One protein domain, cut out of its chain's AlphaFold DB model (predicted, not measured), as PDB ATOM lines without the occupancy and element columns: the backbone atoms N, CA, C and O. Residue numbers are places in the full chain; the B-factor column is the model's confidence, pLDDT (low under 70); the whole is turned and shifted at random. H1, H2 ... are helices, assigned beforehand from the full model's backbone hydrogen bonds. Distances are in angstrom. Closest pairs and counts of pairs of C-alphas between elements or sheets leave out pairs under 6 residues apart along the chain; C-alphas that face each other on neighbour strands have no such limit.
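AT A GLANCE: This is residues 2 to 39 and 50 to 95 of the 120 residues of the protein "Probable protein-export membrane protein SecG" of Borrelia burgdorferi (strain ATCC 35210 / B31 / CIP 102532 / DSM 4680) (UniProt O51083). What shape? H1 and H3 make a narrow V; H2 sticks out at its closed end, H4 beyond H3's open end. Which parts? Printed are 84 residues with four named helices, H1 to H4: all helix. The whole is extended, 82 by 25 by 18 A, radius of gyration of the C-alphas 22.8 A.

HOW THE PARTS SIT: Which touch? H1, residues 2 to 27, touches H3, residues 52 to 75, with residues 20 to 27 and 53 to 64 alone; closest are the C-alphas of Asp 27 and Val 54, 6.7 A. They run opposite ways at a shallow tilt of 21 degrees. What else? H2, residues 34 to 37, and H4, residues 82 to 90, touch no helix. Every O i to N i+4 pair is within hydrogen-bond range in H3 and H4, 20 of 22 in H1; H2 is too short.

IN THESE COORDINATES: Where first? H1 begins at C-alpha 2, (-64.323, 6.639, 21.991), and spans 38.6 A; H3 spans 34.5 A. Where last? H4 ends at C-alpha 90, (-66.888, 31.462, 23.180).

THE WHOLE: Any cut? Residues 40 to 49 are not printed; C-alphas 39 and 50 are 18.3 A apart. How confident? In 34 residues pLDDT is under 70.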
ATOM      1  N   ASP A   2     -65.634   6.433  21.362       87.11
ATOM      2  CA  ASP A   2     -64.323   6.639  21.991       87.11
ATOM      3  C   ASP A   2     -64.210   5.986  23.370       87.11
ATOM      4  O   ASP A   2     -63.179   5.397  23.673       87.11
ATOM      5  N   LEU A   3     -65.300   5.963  24.145       89.21
ATOM      6  CA  LEU A   3     -65.347   5.261  25.431       89.21
ATOM      7  C   LEU A   3     -65.137   3.743  25.284       89.21
ATOM      8  O   LEU A   3     -64.408   3.151  26.070       89.21
ATOM      9  N   VAL A   4     -65.698   3.115  24.243       92.83
ATOM     10  CA  VAL A   4     -65.487   1.678  23.963       92.83
ATOM     11  C   VAL A   4     -64.032   1.411  23.576       92.83
ATOM     12  O   VAL A   4     -63.437   0.447  24.052       92.83
ATOM     13  N   ARG A   5     -63.425   2.287  22.762       87.45
ATOM     14  CA  ARG A   5     -61.996   2.186  22.421       87.45
ATOM     15  C   ARG A   5     -61.116   2.339  23.662       87.45
ATOM     16  O   ARG A   5     -60.185   1.561  23.837       87.45
ATOM     17  N   PHE A   6     -61.430   3.306  24.525       88.36
ATOM     18  CA  PHE A   6     -60.730   3.520  25.792       88.36
ATOM     19  C   PHE A   6     -60.844   2.298  26.713       88.36
ATOM     20  O   PHE A   6     -59.850   1.859  27.284       88.36
ATOM     21  N   PHE A   7     -62.028   1.690  26.788       93.23
ATOM     22  CA  PHE A   7     -62.261   0.487  27.582       93.23
ATOM     23  C   PHE A   7     -61.500  -0.742  27.050       93.23
ATOM     24  O   PHE A   7     -60.892  -1.481  27.814       93.23
ATOM     25  N   ILE A   8     -61.457  -0.956  25.733       92.28
ATOM     26  CA  ILE A   8     -60.655  -2.040  25.140       92.28
ATOM     27  C   ILE A   8     -59.160  -1.807  25.382       92.28
ATOM     28  O   ILE A   8     -58.436  -2.749  25.694       92.28
ATOM     29  N   PHE A   9     -58.698  -0.558  25.283       88.29
ATOM     30  CA  PHE A   9     -57.310  -0.210  25.568       88.29
ATOM     31  C   PHE A   9     -56.944  -0.501  27.026       88.29
ATOM     32  O   PHE A   9     -55.941  -1.166  27.266       88.29
ATOM     33  N   ILE A  10     -57.770  -0.084  27.997       90.53
ATOM     34  CA  ILE A  10     -57.467  -0.326  29.413       90.53
ATOM     35  C   ILE A  10     -57.386  -1.825  29.717       90.53
ATOM     36  O   ILE A  10     -56.448  -2.273  30.375       90.53
ATOM     37  N   ILE A  11     -58.314  -2.618  29.171       93.11
ATOM     38  CA  ILE A  11     -58.336  -4.068  29.372       93.11
ATOM     39  C   ILE A  11     -57.128  -4.737  28.716       93.11
ATOM     40  O   ILE A  11     -56.511  -5.612  29.317       93.11
ATOM     41  N   PHE A  12     -56.738  -4.288  27.520       88.54
ATOM     42  CA  PHE A  12     -55.569  -4.796  26.812       88.54
ATOM     43  C   PHE A  12     -54.280  -4.526  27.593       88.54
ATOM     44  O   PHE A  12     -53.444  -5.416  27.731       88.54
ATOM     45  N   VAL A  13     -54.143  -3.325  28.161       89.64
ATOM     46  CA  VAL A  13     -53.002  -2.961  29.009       89.64
ATOM     47  C   VAL A  13     -52.955  -3.826  30.269       89.64
ATOM     48  O   VAL A  13     -51.895  -4.348  30.600       89.64
ATOM     49  N   ILE A  14     -54.090  -4.048  30.936       90.53
ATOM     50  CA  ILE A  14     -54.168  -4.915  32.124       90.53
ATOM     51  C   ILE A  14     -53.784  -6.361  31.787       90.53
ATOM     52  O   ILE A  14     -52.981  -6.961  32.497       90.53
ATOM     53  N   VAL A  15     -54.314  -6.918  30.693       92.21
ATOM     54  CA  VAL A  15     -53.978  -8.275  30.230       92.21
ATOM     55  C   VAL A  15     -52.498  -8.373  29.869       92.21
ATOM     56  O   VAL A  15     -51.844  -9.348  30.229       92.21
ATOM     57  N   SER A  16     -51.946  -7.348  29.215       88.63
ATOM     58  CA  SER A  16     -50.516  -7.267  28.921       88.63
ATOM     59  C   SER A  16     -49.689  -7.296  30.208       88.63
ATOM     60  O   SER A  16     -48.776  -8.113  30.309       88.63
ATOM     61  N   ILE A  17     -50.053  -6.500  31.220       88.29
ATOM     62  CA  ILE A  17     -49.416  -6.509  32.547       88.29
ATOM     63  C   ILE A  17     -49.522  -7.893  33.201       88.29
ATOM     64  O   ILE A  17     -48.532  -8.384  33.731       88.29
ATOM     65  N   PHE A  18     -50.676  -8.560  33.133       89.98
ATOM     66  CA  PHE A  18     -50.836  -9.926  33.643       89.98
ATOM     67  C   PHE A  18     -49.910 -10.920  32.939       89.98
ATOM     68  O   PHE A  18     -49.301 -11.746  33.606       89.98
ATOM     69  N   ILE A  19     -49.758 -10.823  31.615       86.05
ATOM     70  CA  ILE A  19     -48.806 -11.647  30.854       86.05
ATOM     71  C   ILE A  19     -47.371 -11.351  31.299       86.05
ATOM     72  O   ILE A  19     -46.590 -12.279  31.466       86.05
ATOM     73  N   ILE A  20     -47.030 -10.086  31.547       86.23
ATOM     74  CA  ILE A  20     -45.716  -9.696  32.071       86.23
ATOM     75  C   ILE A  20     -45.479 -10.299  33.460       86.23
ATOM     76  O   ILE A  20     -44.418 -10.865  33.697       86.23
ATOM     77  N   LEU A  21     -46.453 -10.216  34.372       85.56
ATOM     78  CA  LEU A  21     -46.365 -10.836  35.699       85.56
ATOM     79  C   LEU A  21     -46.231 -12.356  35.588       85.56
ATOM     80  O   LEU A  21     -45.384 -12.941  36.252       85.56
ATOM     81  N   LEU A  22     -47.022 -12.978  34.711       83.45
ATOM     82  CA  LEU A  22     -46.938 -14.403  34.399       83.45
ATOM     83  C   LEU A  22     -45.587 -14.790  33.785       83.45
ATOM     84  O   LEU A  22     -45.168 -15.934  33.908       83.45
ATOM     85  N   VAL A  23     -44.900 -13.866  33.120       82.47
ATOM     86  CA  VAL A  23     -43.546 -14.069  32.599       82.47
ATOM     87  C   VAL A  23     -42.489 -13.882  33.684       82.47
ATOM     88  O   VAL A  23     -41.542 -14.656  33.735       82.47
ATOM     89  N   LEU A  24     -42.656 -12.914  34.586       77.54
ATOM     90  CA  LEU A  24     -41.767 -12.726  35.736       77.54
ATOM     91  C   LEU A  24     -41.807 -13.929  36.686       77.54
ATOM     92  O   LEU A  24     -40.761 -14.422  37.096       77.54
ATOM     93  N   ILE A  25     -43.006 -14.436  36.991       79.23
ATOM     94  CA  ILE A  25     -43.182 -15.590  37.883       79.23
ATOM     95  C   ILE A  25     -42.653 -16.902  37.289       79.23
ATOM     96  O   ILE A  25     -42.392 -17.844  38.031       79.23
ATOM     97  N   GLN A  26     -42.438 -16.984  35.969       72.63
ATOM     98  CA  GLN A  26     -41.850 -18.182  35.356       72.63
ATOM     99  C   GLN A  26     -40.421 -18.477  35.856       72.63
ATOM    100  O   GLN A  26     -39.982 -19.614  35.708       72.63
ATOM    101  N   ASP A  27     -39.729 -17.517  36.489       67.59
ATOM    102  CA  ASP A  27     -38.375 -17.693  37.048       67.59
ATOM    103  C   ASP A  27     -38.332 -17.710  38.595       67.59
ATOM    104  O   ASP A  27     -37.257 -17.686  39.191       67.59
ATOM    105  N   GLU A  28     -39.482 -17.790  39.289       60.53
ATOM    106  CA  GLU A  28     -39.514 -17.864  40.768       60.53
ATOM    107  C   GLU A  28     -38.903 -19.159  41.335       60.53
ATOM    108  O   GLU A  28     -38.609 -19.249  42.526       60.53
ATOM    109  N   GLN A  29     -38.663 -20.164  40.492       58.21
ATOM    110  CA  GLN A  29     -38.042 -21.426  40.882       58.21
ATOM    111  C   GLN A  29     -36.883 -21.770  39.940       58.21
ATOM    112  O   GLN A  29     -37.027 -22.642  39.089       58.21
ATOM    113  N   GLY A  30     -35.710 -21.142  40.078       55.27
ATOM    114  CA  GLY A  30     -34.543 -21.694  39.379       55.27
ATOM    115  C   GLY A  30     -33.295 -20.833  39.257       55.27
ATOM    116  O   GLY A  30     -33.127 -20.108  38.291       55.27
ATOM    117  N   ASP A  31     -32.357 -21.037  40.182       59.60
ATOM    118  CA  ASP A  31     -30.919 -21.180  39.898       59.60
ATOM    119  C   ASP A  31     -30.295 -20.262  38.817       59.60
ATOM    120  O   ASP A  31     -30.272 -20.574  37.625       59.60
ATOM    121  N   GLY A  32     -29.681 -19.156  39.246       61.00
ATOM    122  CA  GLY A  32     -28.877 -18.319  38.347       61.00
ATOM    123  C   GLY A  32     -27.665 -17.679  39.012       61.00
ATOM    124  O   GLY A  32     -26.532 -17.881  38.575       61.00
ATOM    125  N   ILE A  33     -27.885 -16.923  40.089       55.97
ATOM    126  CA  ILE A  33     -26.846 -16.041  40.658       55.97
ATOM    127  C   ILE A  33     -26.850 -15.993  42.190       55.97
ATOM    128  O   ILE A  33     -25.779 -15.985  42.791       55.97
ATOM    129  N   GLY A  34     -28.013 -16.086  42.843       60.05
ATOM    130  CA  GLY A  34     -28.094 -16.210  44.306       60.05
ATOM    131  C   GLY A  34     -27.515 -17.527  44.842       60.05
ATOM    132  O   GLY A  34     -26.848 -17.527  45.868       60.05
ATOM    133  N   GLY A  35     -27.679 -18.636  44.112       59.22
ATOM    134  CA  GLY A  35     -27.123 -19.940  44.504       59.22
ATOM    135  C   GLY A  35     -25.602 -20.058  44.342       59.22
ATOM    136  O   GLY A  35     -24.984 -20.909  44.968       59.22
ATOM    137  N   VAL A  36     -24.982 -19.194  43.528       59.86
ATOM    138  CA  VAL A  36     -23.520 -19.184  43.314       59.86
ATOM    139  C   VAL A  36     -22.795 -18.358  44.373       59.86
ATOM    140  O   VAL A  36     -21.693 -18.721  44.774       59.86
ATOM    141  N   PHE A  37     -23.403 -17.261  44.836       66.88
ATOM    142  CA  PHE A  37     -22.817 -16.378  45.852       66.88
ATOM    143  C   PHE A  37     -23.363 -16.619  47.273       66.88
ATOM    144  O   PHE A  37     -22.760 -16.158  48.239       66.88
ATOM    145  N   GLY A  38     -24.468 -17.355  47.430       63.53
ATOM    146  CA  GLY A  38     -25.099 -17.675  48.712       63.53
ATOM    147  C   GLY A  38     -24.977 -19.155  49.088       63.53
ATOM    148  O   GLY A  38     -25.873 -19.943  48.816       63.53
ATOM    149  N   GLY A  39     -23.891 -19.532  49.768       61.80
ATOM    150  CA  GLY A  39     -23.915 -20.634  50.745       61.80
ATOM    151  C   GLY A  39     -23.684 -22.083  50.287       61.80
ATOM    152  O   GLY A  39     -23.806 -22.971  51.124       61.80
ATOM    153  N   SER A  50     -26.069 -22.476  32.605       60.96
ATOM    154  CA  SER A  50     -26.776 -21.206  32.710       60.96
ATOM    155  C   SER A  50     -28.133 -21.482  32.095       60.96
ATOM    156  O   SER A  50     -28.236 -21.694  30.885       60.96
ATOM    157  N   SER A  51     -29.122 -21.630  32.966       65.11
ATOM    158  CA  SER A  51     -30.477 -21.995  32.615       65.11
ATOM    159  C   SER A  51     -30.912 -21.031  31.519       65.11
ATOM    160  O   SER A  51     -30.925 -19.811  31.687       65.11
ATOM    161  N   VAL A  52     -31.182 -21.574  30.329       74.24
ATOM    162  CA  VAL A  52     -31.656 -20.788  29.180       74.24
ATOM    163  C   VAL A  52     -32.906 -19.988  29.578       74.24
ATOM    164  O   VAL A  52     -33.113 -18.890  29.070       74.24
ATOM    165  N   ALA A  53     -33.655 -20.493  30.567       71.63
ATOM    166  CA  ALA A  53     -34.742 -19.814  31.259       71.63
ATOM    167  C   ALA A  53     -34.337 -18.456  31.871       71.63
ATOM    168  O   ALA A  53     -34.916 -17.452  31.485       71.63
ATOM    169  N   VAL A  54     -33.294 -18.352  32.705       73.21
ATOM    170  CA  VAL A  54     -32.904 -17.055  33.309       73.21
ATOM    171  C   VAL A  54     -32.555 -16.015  32.236       73.21
ATOM    172  O   VAL A  54     -32.917 -14.840  32.330       73.21
ATOM    173  N   LYS A  55     -31.886 -16.444  31.156       78.26
ATOM    174  CA  LYS A  55     -31.603 -15.565  30.008       78.26
ATOM    175  C   LYS A  55     -32.878 -15.110  29.303       78.26
ATOM    176  O   LYS A  55     -32.957 -13.948  28.905       78.26
ATOM    177  N   ILE A  56     -33.852 -16.007  29.136       82.21
ATOM    178  CA  ILE A  56     -35.116 -15.677  28.478       82.21
ATOM    179  C   ILE A  56     -35.903 -14.678  29.321       82.21
ATOM    180  O   ILE A  56     -36.301 -13.639  28.800       82.21
ATOM    181  N   THR A  57     -36.021 -14.905  30.628       79.99
ATOM    182  CA  THR A  57     -36.736 -14.010  31.543       79.99
ATOM    183  C   THR A  57     -36.080 -12.634  31.584       79.99
ATOM    184  O   THR A  57     -36.772 -11.625  31.469       79.99
ATOM    185  N   GLY A  58     -34.744 -12.566  31.637       82.55
ATOM    186  CA  GLY A  58     -34.006 -11.300  31.554       82.55
ATOM    187  C   GLY A  58     -34.319 -10.497  30.285       82.55
ATOM    188  O   GLY A  58     -34.513  -9.281  30.346       82.55
ATOM    189  N   PHE A  59     -34.439 -11.172  29.139       84.49
ATOM    190  CA  PHE A  59     -34.860 -10.542  27.887       84.49
ATOM    191  C   PHE A  59     -36.304 -10.027  27.961       84.49
ATOM    192  O   PHE A  59     -36.569  -8.891  27.566       84.49
ATOM    193  N   PHE A  60     -37.225 -10.813  28.523       85.36
ATOM    194  CA  PHE A  60     -38.608 -10.386  28.732       85.36
ATOM    195  C   PHE A  60     -38.727  -9.187  29.685       85.36
ATOM    196  O   PHE A  60     -39.531  -8.295  29.426       85.36
ATOM    197  N   ILE A  61     -37.912  -9.118  30.742       84.79
ATOM    198  CA  ILE A  61     -37.861  -7.978  31.673       84.79
ATOM    199  C   ILE A  61     -37.431  -6.703  30.944       84.79
ATOM    200  O   ILE A  61     -38.058  -5.654  31.092       84.79
ATOM    201  N   ALA A  62     -36.379  -6.780  30.129       88.84
ATOM    202  CA  ALA A  62     -35.932  -5.641  29.337       88.84
ATOM    203  C   ALA A  62     -37.014  -5.192  28.338       88.84
ATOM    204  O   ALA A  62     -37.296  -3.997  28.219       88.84
ATOM    205  N   LEU A  63     -37.668  -6.151  27.673       88.77
ATOM    206  CA  LEU A  63     -38.817  -5.892  26.803       88.77
ATOM    207  C   LEU A  63     -39.956  -5.210  27.562       88.77
ATOM    208  O   LEU A  63     -40.526  -4.251  27.056       88.77
ATOM    209  N   PHE A  64     -40.264  -5.645  28.782       85.56
ATOM    210  CA  PHE A  64     -41.302  -5.034  29.604       85.56
ATOM    211  C   PHE A  64     -41.044  -3.543  29.845       85.56
ATOM    212  O   PHE A  64     -41.928  -2.726  29.585       85.56
ATOM    213  N   PHE A  65     -39.835  -3.174  30.274       89.30
ATOM    214  CA  PHE A  65     -39.486  -1.767  30.473       89.30
ATOM    215  C   PHE A  65     -39.627  -0.956  29.181       89.30
ATOM    216  O   PHE A  65     -40.191   0.140  29.205       89.30
ATOM    217  N   ILE A  66     -39.190  -1.509  28.042       92.49
ATOM    218  CA  ILE A  66     -39.347  -0.852  26.739       92.49
ATOM    219  C   ILE A  66     -40.826  -0.638  26.395       92.49
ATOM    220  O   ILE A  66     -41.198   0.447  25.952       92.49
ATOM    221  N   PHE A  67     -41.680  -1.635  26.643       87.14
ATOM    222  CA  PHE A  67     -43.113  -1.576  26.360       87.14
ATOM    223  C   PHE A  67     -43.831  -0.558  27.245       87.14
ATOM    224  O   PHE A  67     -44.644   0.208  26.734       87.14
ATOM    225  N   VAL A  68     -43.518  -0.506  28.544       86.61
ATOM    226  CA  VAL A  68     -44.085   0.487  29.473       86.61
ATOM    227  C   VAL A  68     -43.751   1.902  29.019       86.61
ATOM    228  O   VAL A  68     -44.636   2.757  28.964       86.61
ATOM    229  N   VAL A  69     -42.492   2.144  28.649       90.59
ATOM    230  CA  VAL A  69     -42.048   3.451  28.155       90.59
ATOM    231  C   VAL A  69     -42.750   3.799  26.840       90.59
ATOM    232  O   VAL A  69     -43.311   4.888  26.724       90.59
ATOM    233  N   LEU A  70     -42.797   2.876  25.872       88.24
ATOM    234  CA  LEU A  70     -43.521   3.067  24.608       88.24
ATOM    235  C   LEU A  70     -44.997   3.401  24.842       88.24
ATOM    236  O   LEU A  70     -45.523   4.342  24.255       88.24
ATOM    237  N   LEU A  71     -45.664   2.650  25.715       82.61
ATOM    238  CA  LEU A  71     -47.079   2.828  26.008       82.61
ATOM    239  C   LEU A  71     -47.350   4.167  26.704       82.61
ATOM    240  O   LEU A  71     -48.322   4.846  26.371       82.61
ATOM    241  N   SER A  72     -46.467   4.572  27.621       83.02
ATOM    242  CA  SER A  72     -46.510   5.888  28.263       83.02
ATOM    243  C   SER A  72     -46.416   7.011  27.224       83.02
ATOM    244  O   SER A  72     -47.259   7.911  27.209       83.02
ATOM    245  N   PHE A  73     -45.470   6.908  26.284       85.43
ATOM    246  CA  PHE A  73     -45.320   7.878  25.197       85.43
ATOM    247  C   PHE A  73     -46.504   7.896  24.225       85.43
ATOM    248  O   PHE A  73     -46.877   8.964  23.744       85.43
ATOM    249  N   LEU A  74     -47.116   6.751  23.920       78.43
ATOM    250  CA  LEU A  74     -48.278   6.700  23.026       78.43
ATOM    251  C   LEU A  74     -49.544   7.286  23.675       78.43
ATOM    252  O   LEU A  74     -50.385   7.838  22.968       78.43
ATOM    253  N   ASN A  75     -49.675   7.221  25.002       76.35
ATOM    254  CA  ASN A  75     -50.849   7.729  25.716       76.35
ATOM    255  C   ASN A  75     -50.882   9.269  25.850       76.35
ATOM    256  O   ASN A  75     -51.935   9.847  26.093       76.35
ATOM    257  N   THR A  76     -49.758   9.973  25.666       68.87
ATOM    258  CA  THR A  76     -49.674  11.423  25.953       68.87
ATOM    259  C   THR A  76     -50.351  12.339  24.916       68.87
ATOM    260  O   THR A  76     -50.473  13.541  25.136       68.87
ATOM    261  N   ARG A  77     -50.854  11.823  23.787       61.79
ATOM    262  CA  ARG A  77     -51.398  12.663  22.700       61.79
ATOM    263  C   ARG A  77     -52.924  12.667  22.644       61.79
ATOM    264  O   ARG A  77     -53.495  12.110  21.709       61.79
ATOM    265  N   ARG A  78     -53.584  13.301  23.621       58.92
ATOM    266  CA  ARG A  78     -54.997  13.737  23.506       58.92
ATOM    267  C   ARG A  78     -55.312  15.088  24.166       58.92
ATOM    268  O   ARG A  78     -56.485  15.428  24.254       58.92
ATOM    269  N   ALA A  79     -54.309  15.861  24.585       58.71
ATOM    270  CA  ALA A  79     -54.547  17.231  25.031       58.71
ATOM    271  C   ALA A  79     -54.927  18.119  23.825       58.71
ATOM    272  O   ALA A  79     -54.087  18.445  22.990       58.71
ATOM    273  N   ASP A  80     -56.222  18.419  23.754       60.73
ATOM    274  CA  ASP A  80     -56.790  19.743  23.498       60.73
ATOM    275  C   ASP A  80     -56.629  20.376  22.109       60.73
ATOM    276  O   ASP A  80     -55.928  21.366  21.930       60.73
ATOM    277  N   ASP A  81     -57.434  19.896  21.156       63.03
ATOM    278  CA  ASP A  81     -57.960  20.751  20.072       63.03
ATOM    279  C   ASP A  81     -59.369  21.287  20.424       63.03
ATOM    280  O   ASP A  81     -59.811  22.336  19.955       63.03
ATOM    281  N   SER A  82     -60.083  20.601  21.331       64.49
ATOM    282  CA  SER A  82     -61.399  21.038  21.808       64.49
ATOM    283  C   SER A  82     -61.322  22.281  22.684       64.49
ATOM    284  O   SER A  82     -62.200  23.119  22.566       64.49
ATOM    285  N   PHE A  83     -60.282  22.448  23.509       68.17
ATOM    286  CA  PHE A  83     -60.171  23.629  24.374       68.17
ATOM    287  C   PHE A  83     -59.929  24.912  23.561       68.17
ATOM    288  O   PHE A  83     -60.522  25.945  23.846       68.17
ATOM    289  N   LEU A  84     -59.122  24.849  22.492       65.43
ATOM    290  CA  LEU A  84     -58.914  25.995  21.599       65.43
ATOM    291  C   LEU A  84     -60.155  26.318  20.766       65.43
ATOM    292  O   LEU A  84     -60.445  27.492  20.540       65.43
ATOM    293  N   ASN A  85     -60.900  25.296  20.334       68.04
ATOM    294  CA  ASN A  85     -62.173  25.523  19.663       68.04
ATOM    295  C   ASN A  85     -63.232  26.079  20.613       68.04
ATOM    296  O   ASN A  85     -63.945  26.971  20.182       68.04
ATOM    297  N   ASP A  86     -63.283  25.644  21.875       68.24
ATOM    298  CA  ASP A  86     -64.235  26.166  22.862       68.24
ATOM    299  C   ASP A  86     -63.942  27.640  23.181       68.24
ATOM    300  O   ASP A  86     -64.835  28.478  23.095       68.24
ATOM    301  N   ILE A  87     -62.663  28.005  23.361       70.21
ATOM    302  CA  ILE A  87     -62.241  29.411  23.500       70.21
ATOM    303  C   ILE A  87     -62.549  30.213  22.219       70.21
ATOM    304  O   ILE A  87     -62.956  31.370  22.296       70.21
ATOM    305  N   LYS A  88     -62.385  29.630  21.021       63.58
ATOM    306  CA  LYS A  88     -62.684  30.309  19.744       63.58
ATOM    307  C   LYS A  88     -64.189  30.460  19.495       63.58
ATOM    308  O   LYS A  88     -64.593  31.444  18.878       63.58
ATOM    309  N   THR A  89     -65.017  29.518  19.943       59.55
ATOM    310  CA  THR A  89     -66.478  29.607  19.833       59.55
ATOM    311  C   THR A  89     -67.091  30.480  20.921       59.55
ATOM    312  O   THR A  89     -68.043  31.197  20.622       59.55
ATOM    313  N   GLU A  90     -66.515  30.512  22.126       55.06
ATOM    314  CA  GLU A  90     -66.888  31.462  23.180       55.06
ATOM    315  C   GLU A  90     -66.460  32.888  22.801       55.06
ATOM    316  O   GLU A  90     -67.260  33.812  22.871       55.06
ATOM    317  N   ASN A  91     -65.274  33.098  22.220       54.25
ATOM    318  CA  ASN A  91     -64.897  34.434  21.740       54.25
ATOM    319  C   ASN A  91     -65.779  34.940  20.575       54.25
ATOM    320  O   ASN A  91     -65.860  36.142  20.337       54.25
ATOM    321  N   LYS A  92     -66.498  34.049  19.874       52.91
ATOM    322  CA  LYS A  92     -67.438  34.442  18.811       52.91
ATOM    323  C   LYS A  92     -68.758  35.009  19.349       52.91
ATOM    324  O   LYS A  92     -69.482  35.640  18.587       52.91
ATOM    325  N   ASN A  93     -69.090  34.789  20.625       54.35
ATOM    326  CA  ASN A  93     -70.262  35.401  21.263       54.35
ATOM    327  C   ASN A  93     -69.912  36.630  22.122       54.35
ATOM    328  O   ASN A  93     -70.796  37.441  22.391       54.35
ATOM    329  N   SER A  94     -68.630  36.859  22.432       54.53
ATOM    330  CA  SER A  94     -68.139  38.207  22.715       54.53
ATOM    331  C   SER A  94     -67.988  38.968  21.400       54.53
ATOM    332  O   SER A  94     -66.876  39.265  20.962       54.53
ATOM    333  N   SER A  95     -69.111  39.279  20.748       52.51
ATOM    334  CA  SER A  95     -69.163  40.383  19.794       52.51
ATOM    335  C   SER A  95     -68.625  41.602  20.536       52.51
ATOM    336  O   SER A  95     -69.279  42.160  21.422       52.51
TER     337      SER A  95